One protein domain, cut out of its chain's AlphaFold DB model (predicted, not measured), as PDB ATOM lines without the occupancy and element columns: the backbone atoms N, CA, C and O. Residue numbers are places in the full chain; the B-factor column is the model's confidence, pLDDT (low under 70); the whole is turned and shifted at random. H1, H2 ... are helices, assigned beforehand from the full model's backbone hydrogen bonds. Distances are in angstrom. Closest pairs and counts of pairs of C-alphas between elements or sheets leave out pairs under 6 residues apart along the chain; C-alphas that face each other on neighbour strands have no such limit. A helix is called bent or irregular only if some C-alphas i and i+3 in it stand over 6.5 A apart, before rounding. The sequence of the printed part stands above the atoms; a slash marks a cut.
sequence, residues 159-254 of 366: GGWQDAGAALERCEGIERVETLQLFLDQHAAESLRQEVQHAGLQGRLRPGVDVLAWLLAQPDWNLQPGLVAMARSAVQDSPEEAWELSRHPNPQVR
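This is residues 159 to 254 of the 366 residues of the protein "HEAT repeat domain-containing protein" of Burkholderiales bacterium (UniProt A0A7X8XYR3). Two helical hairpins, H1 with H2 and H4 with H5, pack on each other through H2 and H4 as a body of mostly crossed helices. H3 sits at one end of the long axis, where it packs on H1, H2 and H5, and H6 and the small H7 pack on H4 at the other end. The printed part has 96 residues with seven named helices, H1 to H7 in that order, and no named strand; it is all helix, with 68 residues in the helices. It is compact, with a radius of gyration of the C-alphas of 12.6 A and spans of 37 by 25 by 22 A.

Find C-alpha 161 at (96.537, 167.313, 145.735); there H1 begins and runs to residue 170, 14.0 A on. Next look for H2 in residues 174 to 184, 15.4 A long, and H3 in residues 190 to 201, 16.5 A long. H4, residues 209 to 217, is irregular: C-alphas 210 and 213 are 7.2 A apart. H5, residues 225 to 237, is the longest at 18.4 A; its first C-alpha is at (103.020, 182.481, 141.434). H6 holds residues 239 to 247, and H7 residues 251 to 254, ending at C-alpha 254 (120.796, 182.509, 137.347).

Start at the hairpin of H1 and H2, which touch at a shallow tilt of 15 degrees, opposite ways; their closest C-alphas, of Leu 168 and Arg 176, are 6.0 A apart. H3 touches H1 at a steep tilt of 66 degrees, with the C-alphas of Trp 161 and Glu 195 closest at 5.8 A. With residues 192 to 196 alone H3 touches H2, closest at the C-alphas of Leu 184 and Arg 193, 5.3 A apart. Residues 196 to 201 of H3 touch residues 225 to 230 of H5, where the C-alphas of Gln 197 and Gly 226 are closest at 4.4 A. Now look at the hub, H4, which touches H2, H5, H6 and H7. Its closest C-alpha pair with H2 is Val 211 and Val 177, 5.3 A apart, at a steep tilt of 47 degrees. H4 and H5 form a hairpin at a steep tilt of 36 degrees, only just past shallow, with the C-alphas of Val 209 and Ala 234 closest at 5.2 A. H6 comes closest to H4 at the C-alphas of Ala 242 and Val 209, 6.0 A, and H7 at those of Val 253 and Leu 216, 4.9 A. H6 and H7 touch only at the corner, closest at the C-alphas of Ser 246 and Arg 254, 5.4 A apart. H1 and H4 are apart, as are H2 and H5. In H2, H3 and H5 every O i to N i+4 pair is within hydrogen-bond range; in H1 5 of 6 are, in H4 3 of 5, and in H6 1 of 5, beside 5 of 6 O i to N i+3 pairs, while H7 is too short for an O i to N i+4 pair.

The C-alphas farthest apart are those of Gly 159 and Arg 247, 37.1 A. The printed part has no cut and no long link. The mean pLDDT of the printed part is 90.8, and no printed residue is under 70.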
ATOM      1  N   GLY A 159      92.871 163.993 139.844       72.56
ATOM      2  CA  GLY A 159      93.234 163.601 141.197       72.56
ATOM      3  C   GLY A 159      93.228 164.817 142.110       72.56
ATOM      4  O   GLY A 159      93.219 165.952 141.632       72.56
ATOM      5  N   GLY A 160      93.199 164.566 143.415       76.81
ATOM      6  CA  GLY A 160      93.378 165.611 144.414       76.81
ATOM      7  C   GLY A 160      94.850 165.783 144.775       76.81
ATOM      8  O   GLY A 160      95.627 164.823 144.753       76.81
ATOM      9  N   TRP A 161      95.216 166.991 145.198       86.19
ATOM     10  CA  TRP A 161      96.537 167.313 145.735       86.19
ATOM     11  C   TRP A 161      96.982 166.353 146.839       86.19
ATOM     12  O   TRP A 161      98.166 166.070 146.957       86.19
ATOM     13  N   GLN A 162      96.054 165.832 147.644       87.62
ATOM     14  CA  GLN A 162      96.392 164.920 148.734       87.62
ATOM     15  C   GLN A 162      97.133 163.666 148.242       87.62
ATOM     16  O   GLN A 162      98.163 163.305 148.808       87.62
ATOM     17  N   ASP A 163      96.637 163.028 147.182       88.81
ATOM     18  CA  ASP A 163      97.237 161.805 146.644       88.81
ATOM     19  C   ASP A 163      98.456 162.125 145.768       88.81
ATOM     20  O   ASP A 163      99.501 161.480 145.887       88.81
ATOM     21  N   ALA A 164      98.353 163.165 144.933       88.62
ATOM     22  CA  ALA A 164      99.440 163.610 144.063       88.62
ATOM     23  C   ALA A 164     100.655 164.115 144.860       88.62
ATOM     24  O   ALA A 164     101.792 163.767 144.549       88.62
ATOM     25  N   GLY A 165     100.422 164.884 145.923       90.00
ATOM     26  CA  GLY A 165     101.459 165.372 146.828       90.00
ATOM     27  C   GLY A 165     102.197 164.226 147.512       90.00
ATOM     28  O   GLY A 165     103.422 164.187 147.469       90.00
ATOM     29  N   ALA A 166     101.465 163.235 148.033       89.56
ATOM     30  CA  ALA A 166     102.068 162.045 148.634       89.56
ATOM     31  C   ALA A 166     102.890 161.219 147.625       89.56
ATOM     32  O   ALA A 166     103.909 160.635 147.990       89.56
ATOM     33  N   ALA A 167     102.467 161.161 146.357       91.69
ATOM     34  CA  ALA A 167     103.256 160.532 145.298       91.69
ATOM     35  C   ALA A 167     104.555 161.302 145.022       91.69
ATOM     36  O   ALA A 167     105.620 160.697 144.960       91.69
ATOM     37  N   LEU A 168     104.481 162.632 144.925       91.25
ATOM     38  CA  LEU A 168     105.638 163.488 144.663       91.25
ATOM     39  C   LEU A 168     106.662 163.485 145.806       91.25
ATOM     40  O   LEU A 168     107.861 163.533 145.546       91.25
ATOM     41  N   GLU A 169     106.203 163.406 147.057       88.75
ATOM     42  CA  GLU A 169     107.065 163.303 148.242       88.75
ATOM     43  C   GLU A 169     107.899 162.013 148.262       88.75
ATOM     44  O   GLU A 169     109.017 162.026 148.773       88.75
ATOM     45  N   ARG A 170     107.392 160.916 147.678       89.19
ATOM     46  CA  ARG A 170     108.134 159.649 147.547       89.19
ATOM     47  C   ARG A 170     109.204 159.678 146.457       89.19
ATOM     48  O   ARG A 170     110.115 158.858 146.498       89.19
ATOM     49  N   CYS A 171     109.088 160.578 145.485       90.06
ATOM     50  CA  CYS A 171     110.064 160.710 144.412       90.06
ATOM     51  C   CYS A 171     111.280 161.517 144.879       90.06
ATOM     52  O   CYS A 171     111.150 162.474 145.649       90.06
ATOM     53  N   GLU A 172     112.454 161.201 144.336       86.56
ATOM     54  CA  GLU A 172     113.703 161.925 144.589       86.56
ATOM     55  C   GLU A 172     114.430 162.249 143.278       86.56
ATOM     56  O   GLU A 172     114.329 161.522 142.284       86.56
ATOM     57  N   GLY A 173     115.176 163.354 143.260       87.31
ATOM     58  CA  GLY A 173     116.057 163.706 142.153       87.31
ATOM     59  C   GLY A 173     115.301 163.895 140.838       87.31
ATOM     60  O   GLY A 173     114.339 164.659 140.745       87.31
ATOM     61  N   ILE A 174     115.748 163.190 139.796       88.75
ATOM     62  CA  ILE A 174     115.181 163.297 138.442       88.75
ATOM     63  C   ILE A 174     113.706 162.873 138.425       88.75
ATOM     64  O   ILE A 174     112.898 163.540 137.785       88.75
ATOM     65  N   GLU A 175     113.320 161.840 139.177       91.06
ATOM     66  CA  GLU A 175     111.931 161.368 139.179       91.06
ATOM     67  C   GLU A 175     110.976 162.407 139.781       91.06
ATOM     68  O   GLU A 175     109.842 162.565 139.320       91.06
ATOM     69  N   ARG A 176     111.430 163.167 140.787       91.50
ATOM     70  CA  ARG A 176     110.639 164.262 141.363       91.50
ATOM     71  C   ARG A 176     110.406 165.367 140.335       91.50
ATOM     72  O   ARG A 176     109.294 165.887 140.238       91.50
ATOM     73  N   VAL A 177     111.430 165.693 139.544       91.62
ATOM     74  CA  VAL A 177     111.323 166.655 138.437       91.62
ATOM     75  C   VAL A 177     110.317 166.167 137.397       91.62
ATOM     76  O   VAL A 177     109.411 166.914 137.036       91.62
ATOM     77  N   GLU A 178     110.443 164.921 136.941       92.94
ATOM     78  CA  GLU A 178     109.550 164.325 135.940       92.94
ATOM     79  C   GLU A 178     108.101 164.242 136.436       92.94
ATOM     80  O   GLU A 178     107.165 164.563 135.706       92.94
ATOM     81  N   THR A 179     107.895 163.876 137.701       93.81
ATOM     82  CA  THR A 179     106.560 163.798 138.306       93.81
ATOM     83  C   THR A 179     105.916 165.179 138.406       93.81
ATOM     84  O   THR A 179     104.763 165.356 138.011       93.81
ATOM     85  N   LEU A 180     106.664 166.191 138.856       92.75
ATOM     86  CA  LEU A 180     106.165 167.565 138.920       92.75
ATOM     87  C   LEU A 180     105.885 168.143 137.520       92.75
ATOM     88  O   LEU A 180     104.901 168.862 137.347       92.75
ATOM     89  N   GLN A 181     106.702 167.797 136.518       92.31
ATOM     90  CA  GLN A 181     106.442 168.123 135.113       92.31
ATOM     91  C   GLN A 181     105.120 167.526 134.640       92.31
ATOM     92  O   GLN A 181     104.304 168.252 134.086       92.31
ATOM     93  N   LEU A 182     104.883 166.236 134.899       94.12
ATOM     94  CA  LEU A 182     103.632 165.573 134.531       94.12
ATOM     95  C   LEU A 182     102.421 166.234 135.187       94.12
ATOM     96  O   LEU A 182     101.399 166.405 134.534       94.12
ATOM     97  N   PHE A 183     102.527 166.642 136.452       93.38
ATOM     98  CA  PHE A 183     101.425 167.298 137.159       93.38
ATOM     99  C   PHE A 183     101.110 168.697 136.644       93.38
ATOM    100  O   PHE A 183      99.975 169.141 136.788       93.38
ATOM    101  N   LEU A 184     102.098 169.392 136.080       90.88
ATOM    102  CA  LEU A 184     101.973 170.759 135.574       90.88
ATOM    103  C   LEU A 184     101.851 170.832 134.044       90.88
ATOM    104  O   LEU A 184     101.670 171.926 133.505       90.88
ATOM    105  N   ASP A 185     101.912 169.691 133.359       91.44
ATOM    106  CA  ASP A 185     101.793 169.589 131.910       91.44
ATOM    107  C   ASP A 185     100.413 170.039 131.414       91.44
ATOM    108  O   ASP A 185      99.387 169.798 132.048       91.44
ATOM    109  N   GLN A 186     100.366 170.655 130.234       90.06
ATOM    110  CA  GLN A 186      99.124 171.152 129.636       90.06
ATOM    111  C   GLN A 186      98.046 170.068 129.447       90.06
ATOM    112  O   GLN A 186      96.859 170.391 129.415       90.06
ATOM    113  N   HIS A 187      98.444 168.798 129.315       91.06
ATOM    114  CA  HIS A 187      97.530 167.670 129.176       91.06
ATOM    115  C   HIS A 187      97.045 167.123 130.522       91.06
ATOM    116  O   HIS A 187      96.070 166.376 130.534       91.06
ATOM    117  N   ALA A 188      97.671 167.480 131.645       92.00
ATOM    118  CA  ALA A 188      97.152 167.124 132.958       92.00
ATOM    119  C   ALA A 188      95.822 167.837 133.234       92.00
ATOM    120  O   ALA A 188      95.577 168.955 132.757       92.00
ATOM    121  N   ALA A 189      94.975 167.194 134.040       90.94
ATOM    122  CA  ALA A 189      93.696 167.744 134.452       90.94
ATOM    123  C   ALA A 189      93.880 169.147 135.047       90.94
ATOM    124  O   ALA A 189      94.713 169.366 135.929       90.94
ATOM    125  N   GLU A 190      93.073 170.104 134.583       91.62
ATOM    126  CA  GLU A 190      93.162 171.503 135.019       91.62
ATOM    127  C   GLU A 190      93.019 171.636 136.542       91.62
ATOM    128  O   GLU A 190      93.751 172.404 137.162       91.62
ATOM    129  N   SER A 191      92.135 170.845 137.163       91.12
ATOM    130  CA  SER A 191      91.963 170.830 138.619       91.12
ATOM    131  C   SER A 191      93.245 170.422 139.344       91.12
ATOM    132  O   SER A 191      93.645 171.094 140.289       91.12
ATOM    133  N   LEU A 192      93.933 169.380 138.866       91.75
ATOM    134  CA  LEU A 192      95.197 168.928 139.446       91.75
ATOM    135  C   LEU A 192      96.267 170.018 139.324       91.75
ATOM    136  O   LEU A 192      96.921 170.350 140.311       91.75
ATOM    137  N   ARG A 193      96.401 170.633 138.140       91.62
ATOM    138  CA  ARG A 193      97.343 171.742 137.917       91.62
ATOM    139  C   ARG A 193      97.106 172.899 138.880       91.62
ATOM    140  O   ARG A 193      98.049 173.386 139.507       91.62
ATOM    141  N   GLN A 194      95.852 173.327 139.011       91.75
ATOM    142  CA  GLN A 194      95.469 174.412 139.912       91.75
ATOM    143  C   GLN A 194      95.748 174.057 141.372       91.75
ATOM    144  O   GLN A 194      96.297 174.878 142.105       91.75
ATOM    145  N   GLU A 195      95.421 172.836 141.794       92.62
ATOM    146  CA  GLU A 195      95.653 172.383 143.161       92.62
ATOM    147  C   GLU A 195      97.148 172.283 143.501       92.62
ATOM    148  O   GLU A 195      97.548 172.735 144.572       92.62
ATOM    149  N   VAL A 196      97.989 171.790 142.586       92.06
ATOM    150  CA  VAL A 196      99.454 171.742 142.756       92.06
ATOM    151  C   VAL A 196     100.034 173.153 142.876       92.06
ATOM    152  O   VAL A 196     100.816 173.437 143.787       92.06
ATOM    153  N   GLN A 197      99.618 174.079 142.006       91.25
ATOM    154  CA  GLN A 197     100.047 175.478 142.100       91.25
ATOM    155  C   GLN A 197      99.578 176.130 143.405       91.25
ATOM    156  O   GLN A 197     100.339 176.863 144.041       91.25
ATOM    157  N   HIS A 198      98.345 175.856 143.830       93.44
ATOM    158  CA  HIS A 198      97.791 176.375 145.073       93.44
ATOM    159  C   HIS A 198      98.498 175.800 146.306       93.44
ATOM    160  O   HIS A 198      98.784 176.539 147.248       93.44
ATOM    161  N   ALA A 199      98.853 174.515 146.291       92.06
ATOM    162  CA  ALA A 199      99.646 173.885 147.338       92.06
ATOM    163  C   ALA A 199     101.042 174.510 147.450       92.06
ATOM    164  O   ALA A 199     101.507 174.763 148.564       92.06
ATOM    165  N   GLY A 200     101.670 174.833 146.314       91.88
ATOM    166  CA  GLY A 200     102.907 175.613 146.264       91.88
ATOM    167  C   GLY A 200     102.752 176.998 146.897       91.88
ATOM    168  O   GLY A 200     103.532 177.370 147.768       91.88
ATOM    169  N   LEU A 201     101.697 177.740 146.533       93.31
ATOM    170  CA  LEU A 201     101.388 179.054 147.124       93.31
ATOM    171  C   LEU A 201     101.183 179.002 148.640       93.31
ATOM    172  O   LEU A 201     101.583 179.922 149.350       93.31
ATOM    173  N   GLN A 202     100.545 177.943 149.132       92.38
ATOM    174  CA  GLN A 202     100.286 177.738 150.556       92.38
ATOM    175  C   GLN A 202     101.495 177.181 151.321       92.38
ATOM    176  O   GLN A 202     101.391 176.973 152.528       92.38
ATOM    177  N   GLY A 203     102.612 176.896 150.641       88.44
ATOM    178  CA  GLY A 203     103.786 176.263 151.242       88.44
ATOM    179  C   GLY A 203     103.554 174.815 151.687       88.44
ATOM    180  O   GLY A 203     104.340 174.288 152.468       88.44
ATOM    181  N   ARG A 204     102.478 174.169 151.214       89.06
ATOM    182  CA  ARG A 204     102.208 172.739 151.448       89.06
ATOM    183  C   ARG A 204     103.054 171.854 150.543       89.06
ATOM    184  O   ARG A 204     103.385 170.747 150.932       89.06
ATOM    185  N   LEU A 205     103.393 172.352 149.355       88.69
ATOM    186  CA  LEU A 205     104.357 171.727 148.463       88.69
ATOM    187  C   LEU A 205     105.691 172.457 148.575       88.69
ATOM    188  O   LEU A 205     105.809 173.606 148.147       88.69
ATOM    189  N   ARG A 206     106.688 171.774 149.133       85.88
ATOM    190  CA  ARG A 206     108.054 172.280 149.299       85.88
ATOM    191  C   ARG A 206     109.012 171.333 148.591       85.88
ATOM    192  O   ARG A 206     109.580 170.450 149.229       85.88
ATOM    193  N   PRO A 207     109.111 171.423 147.259       84.06
ATOM    194  CA  PRO A 207     109.952 170.492 146.544       84.06
ATOM    195  C   PRO A 207     111.421 170.831 146.836       84.06
ATOM    196  O   PRO A 207     111.750 171.979 147.147       84.06
ATOM    197  N   GLY A 208     112.292 169.827 146.785       86.44
ATOM    198  CA  GLY A 208     113.704 169.995 147.119       86.44
ATOM    199  C   GLY A 208     114.474 170.861 146.118       86.44
ATOM    200  O   GLY A 208     113.960 171.310 145.090       86.44
ATOM    201  N   VAL A 209     115.758 171.083 146.403       89.00
ATOM    202  CA  VAL A 209     116.650 171.818 145.492       89.00
ATOM    203  C   VAL A 209     116.817 171.116 144.136       89.00
ATOM    204  O   VAL A 209     117.125 171.761 143.133       89.00
ATOM    205  N   ASP A 210     116.569 169.807 144.089       89.44
ATOM    206  CA  ASP A 210     116.639 168.960 142.900       89.44
ATOM    207  C   ASP A 210     115.739 169.463 141.763       89.44
ATOM    208  O   ASP A 210     116.127 169.411 140.595       89.44
ATOM    209  N   VAL A 211     114.581 170.048 142.090       91.75
ATOM    210  CA  VAL A 211     113.680 170.629 141.082       91.75
ATOM    211  C   VAL A 211     113.941 172.103 140.784       91.75
ATOM    212  O   VAL A 211     113.367 172.654 139.841       91.75
ATOM    213  N   LEU A 212     114.782 172.776 141.575       93.69
ATOM    214  CA  LEU A 212     114.903 174.232 141.547       93.69
ATOM    215  C   LEU A 212     115.392 174.739 140.185       93.69
ATOM    216  O   LEU A 212     114.841 175.703 139.655       93.69
ATOM    217  N   ALA A 213     116.374 174.068 139.577       94.19
ATOM    218  CA  ALA A 213     116.865 174.433 138.248       94.19
ATOM    219  C   ALA A 213     115.753 174.378 137.189       94.19
ATOM    220  O   ALA A 213     115.645 175.278 136.352       94.19
ATOM    221  N   TRP A 214     114.897 173.354 137.258       93.44
ATOM    222  CA  TRP A 214     113.758 173.198 136.358       93.44
ATOM    223  C   TRP A 214     112.686 174.266 136.603       93.44
ATOM    224  O   TRP A 214     112.241 174.901 135.644       93.44
ATOM    225  N   LEU A 215     112.320 174.534 137.863       93.75
ATOM    226  CA  LEU A 215     111.369 175.597 138.224       93.75
ATOM    227  C   LEU A 215     111.834 176.960 137.694       93.75
ATOM    228  O   LEU A 215     111.080 177.689 137.049       93.75
ATOM    229  N   LEU A 216     113.109 177.280 137.903       94.62
ATOM    230  CA  LEU A 216     113.716 178.527 137.446       94.62
ATOM    231  C   LEU A 216     113.855 178.611 135.924       94.62
ATOM    232  O   LEU A 216     114.068 179.706 135.410       94.62
ATOM    233  N   ALA A 217     113.731 177.510 135.184       94.06
ATOM    234  CA  ALA A 217     113.805 177.497 133.725       94.06
ATOM    235  C   ALA A 217     112.441 177.693 133.035       94.06
ATOM    236  O   ALA A 217     112.410 177.874 131.820       94.06
ATOM    237  N   GLN A 218     111.324 177.709 133.777       91.44
ATOM    238  CA  GLN A 218     109.982 177.714 133.178       91.44
ATOM    239  C   GLN A 218     109.686 178.973 132.341       91.44
ATOM    240  O   GLN A 218     109.952 180.087 132.804       91.44
ATOM    241  N   PRO A 219     109.116 178.859 131.130       87.06
ATOM    242  CA  PRO A 219     108.902 180.008 130.245       87.06
ATOM    243  C   PRO A 219     108.014 181.085 130.891       87.06
ATOM    244  O   PRO A 219     108.388 182.258 130.905       87.06
ATOM    245  N   ASP A 220     106.939 180.676 131.567       85.56
ATOM    246  CA  ASP A 220     105.922 181.570 132.139       85.56
ATOM    247  C   ASP A 220     106.095 181.830 133.644       85.56
ATOM    248  O   ASP A 220     105.131 182.089 134.360       85.56
ATOM    249  N   TRP A 221     107.335 181.790 134.140       86.69
ATOM    250  CA  TRP A 221     107.686 181.979 135.558       86.69
ATOM    251  C   TRP A 221     106.934 183.121 136.264       86.69
ATOM    252  O   TRP A 221     106.422 182.948 137.365       86.69
ATOM    253  N   ASN A 222     106.830 184.289 135.620       84.56
ATOM    254  CA  ASN A 222     106.184 185.467 136.211       84.56
ATOM    255  C   ASN A 222     104.649 185.372 136.266       84.56
ATOM    256  O   ASN A 222     104.023 186.159 136.970       84.56
ATOM    257  N   LEU A 223     104.047 184.450 135.514       86.75
ATOM    258  CA  LEU A 223     102.599 184.236 135.461       86.75
ATOM    259  C   LEU A 223     102.146 183.106 136.391       86.75
ATOM    260  O   LEU A 223     100.949 182.904 136.566       86.75
ATOM    261  N   GLN A 224     103.088 182.380 137.002       88.31
ATOM    262  CA  GLN A 224     102.801 181.198 137.809       88.31
ATOM    263  C   GLN A 224     103.300 181.389 139.248       88.31
ATOM    264  O   GLN A 224     104.353 180.866 139.628       88.31
ATOM    265  N   PRO A 225     102.558 182.130 140.093       90.56
ATOM    266  CA  PRO A 225     103.020 182.481 141.434       90.56
ATOM    267  C   PRO A 225     103.214 181.247 142.334       90.56
ATOM    268  O   PRO A 225     104.063 181.276 143.222       90.56
ATOM    269  N   GLY A 226     102.508 180.138 142.068       91.62
ATOM    270  CA  GLY A 226     102.734 178.858 142.748       91.62
ATOM    271  C   GLY A 226     104.121 178.269 142.495       91.62
ATOM    272  O   GLY A 226     104.751 177.795 143.437       91.62
ATOM    273  N   LEU A 227     104.650 178.375 141.269       91.12
ATOM    274  CA  LEU A 227     106.020 177.939 140.970       91.12
ATOM    275  C   LEU A 227     107.056 178.793 141.689       91.12
ATOM    276  O   LEU A 227     108.034 178.274 142.223       91.12
ATOM    277  N   VAL A 228     106.824 180.107 141.726       93.81
ATOM    278  CA  VAL A 228     107.702 181.043 142.433       93.81
ATOM    279  C   VAL A 228     107.731 180.720 143.927       93.81
ATOM    280  O   VAL A 228     108.804 180.724 144.526       93.81
ATOM    281  N   ALA A 229     106.575 180.418 144.528       93.56
ATOM    282  CA  ALA A 229     106.485 180.026 145.932       93.56
ATOM    283  C   ALA A 229     107.233 178.711 146.215       93.56
ATOM    284  O   ALA A 229     108.034 178.671 147.146       93.56
ATOM    285  N   MET A 230     107.070 177.692 145.365       93.25
ATOM    286  CA  MET A 230     107.812 176.426 145.475       93.25
ATOM    287  C   MET A 230     109.328 176.611 145.367       93.25
ATOM    288  O   MET A 230     110.103 176.033 146.127       93.25
ATOM    289  N   ALA A 231     109.779 177.446 144.435       94.56
ATOM    290  CA  ALA A 231     111.197 177.735 144.293       94.56
ATOM    291  C   ALA A 231     111.741 178.524 145.495       94.56
ATOM    292  O   ALA A 231     112.857 178.267 145.941       94.56
ATOM    293  N   ARG A 232     110.955 179.456 146.058       93.50
ATOM    294  CA  ARG A 232     111.310 180.147 147.309       93.50
ATOM    295  C   ARG A 232     111.462 179.160 148.460       93.50
ATOM    296  O   ARG A 232     112.454 179.263 149.173       93.50
ATOM    297  N   SER A 233     110.537 178.212 148.620       92.69
ATOM    298  CA  SER A 233     110.664 177.196 149.668       92.69
ATOM    299  C   SER A 233     111.905 176.329 149.465       92.69
ATOM    300  O   SER A 233     112.649 176.149 150.419       92.69
ATOM    301  N   ALA A 234     112.200 175.904 148.230       92.69
ATOM    302  CA  ALA A 234     113.392 175.109 147.930       92.69
ATOM    303  C   ALA A 234     114.695 175.845 148.303       92.69
ATOM    304  O   ALA A 234     115.596 175.266 148.905       92.69
ATOM    305  N   VAL A 235     114.783 177.145 147.992       92.69
ATOM    306  CA  VAL A 235     115.929 177.991 148.377       92.69
ATOM    307  C   VAL A 235     116.012 178.183 149.894       92.69
ATOM    308  O   VAL A 235     117.110 178.245 150.436       92.69
ATOM    309  N   GLN A 236     114.876 178.303 150.584       90.94
ATOM    310  CA  GLN A 236     114.839 178.457 152.042       90.94
ATOM    311  C   GLN A 236     115.250 177.177 152.776       90.94
ATOM    312  O   GLN A 236     115.911 177.271 153.806       90.94
ATOM    313  N   ASP A 237     114.867 176.014 152.250       90.62
ATOM    314  CA  ASP A 237     115.176 174.712 152.843       90.62
ATOM    315  C   ASP A 237     116.642 174.311 152.626       90.62
ATOM    316  O   ASP A 237     117.282 173.828 153.559       90.62
ATOM    317  N   SER A 238     117.198 174.595 151.441       91.19
ATOM    318  CA  SER A 238     118.584 174.260 151.080       91.19
ATOM    319  C   SER A 238     119.331 175.448 150.443       91.19
ATOM    320  O   SER A 238     119.650 175.415 149.249       91.19
ATOM    321  N   PRO A 239     119.655 176.519 151.195       89.31
ATOM    322  CA  PRO A 239     120.266 177.727 150.630       89.31
ATOM    323  C   PRO A 239     121.665 177.495 150.045       89.31
ATOM    324  O   PRO A 239     122.006 178.107 149.033       89.31
ATOM    325  N   GLU A 240     122.468 176.616 150.651       89.12
ATOM    326  CA  GLU A 240     123.821 176.288 150.178       89.12
ATOM    327  C   GLU A 240     123.787 175.499 148.863       89.12
ATOM    328  O   GLU A 240     124.487 175.840 147.914       89.12
ATOM    329  N   GLU A 241     122.914 174.498 148.753       90.94
ATOM    330  CA  GLU A 241     122.761 173.721 147.517       90.94
ATOM    331  C   GLU A 241     122.149 174.579 146.401       90.94
ATOM    332  O   GLU A 241     122.603 174.550 145.256       90.94
ATOM    333  N   ALA A 242     121.160 175.417 146.735       92.56
ATOM    334  CA  ALA A 242     120.574 176.362 145.791       92.56
ATOM    335  C   ALA A 242     121.619 177.358 145.270       92.56
ATOM    336  O   ALA A 242     121.534 177.812 144.125       92.56
ATOM    337  N   TRP A 243     122.623 177.690 146.087       91.50
ATOM    338  CA  TRP A 243     123.699 178.587 145.695       91.50
ATOM    339  C   TRP A 243     124.544 178.008 144.565       91.50
ATOM    340  O   TRP A 243     125.001 178.774 143.720       91.50
ATOM    341  N   GLU A 244     124.694 176.689 144.442       92.19
ATOM    342  CA  GLU A 244     125.432 176.088 143.321       92.19
ATOM    343  C   GLU A 244     124.800 176.414 141.955       92.19
ATOM    344  O   GLU A 244     125.510 176.573 140.955       92.19
ATOM    345  N   LEU A 245     123.486 176.677 141.901       93.69
ATOM    346  CA  LEU A 245     122.813 177.129 140.676       93.69
ATOM    347  C   LEU A 245     123.249 178.525 140.215       93.69
ATOM    348  O   LEU A 245     123.020 178.893 139.063       93.69
ATOM    349  N   SER A 246     123.965 179.286 141.041       92.81
ATOM    350  CA  SER A 246     124.625 180.518 140.602       92.81
ATOM    351  C   SER A 246     125.722 180.252 139.554       92.81
ATOM    352  O   SER A 246     126.232 181.190 138.940       92.81
ATOM    353  N   ARG A 247     126.137 178.996 139.340       92.62
ATOM    354  CA  ARG A 247     127.060 178.554 138.273       92.62
ATOM    355  C   ARG A 247     126.345 177.885 137.095       92.62
ATOM    356  O   ARG A 247     127.004 177.482 136.141       92.62
ATOM    357  N   HIS A 248     125.018 177.774 137.138       95.44
ATOM    358  CA  HIS A 248     124.231 177.090 136.117       95.44
ATOM    359  C   HIS A 248     124.445 177.722 134.730       95.44
ATOM    360  O   HIS A 248     124.455 178.948 134.650       95.44
ATOM    361  N   PRO A 249     124.564 176.960 133.624       95.00
ATOM    362  CA  PRO A 249     124.888 177.513 132.302       95.00
ATOM    363  C   PRO A 249     123.814 178.463 131.754       95.00
ATOM    364  O   PRO A 249     124.148 179.453 131.107       95.00
ATOM    365  N   ASN A 250     122.534 178.217 132.056       95.31
ATOM    366  CA  ASN A 250     121.418 179.061 131.616       95.31
ATOM    367  C   ASN A 250     121.349 180.389 132.411       95.31
ATOM    368  O   ASN A 250     121.044 180.344 133.609       95.31
ATOM    369  N   PRO A 251     121.541 181.567 131.776       95.00
ATOM    370  CA  PRO A 251     121.459 182.861 132.453       95.00
ATOM    371  C   PRO A 251     120.072 183.190 133.016       95.00
ATOM    372  O   PRO A 251     119.986 183.908 134.004       95.00
ATOM    373  N   GLN A 252     118.985 182.656 132.445       94.56
ATOM    374  CA  GLN A 252     117.634 182.877 132.981       94.56
ATOM    375  C   GLN A 252     117.446 182.215 134.346       94.56
ATOM    376  O   GLN A 252     116.852 182.818 135.240       94.56
ATOM    377  N   VAL A 253     118.008 181.014 134.526       95.62
ATOM    378  CA  VAL A 253     118.016 180.324 135.824       95.62
ATOM    379  C   VAL A 253     118.765 181.173 136.846       95.62
ATOM    380  O   VAL A 253     118.221 181.479 137.901       95.62
ATOM    381  N   ARG A 254     119.971 181.639 136.496       94.94
ATOM    382  CA  ARG A 254     120.796 182.509 137.347       94.94
ATOM    383  C   ARG A 254     120.102 183.832 137.694       94.94
ATOM    384  O   ARG A 254     120.102 184.242 138.850       94.94
TER     385      ARG A 254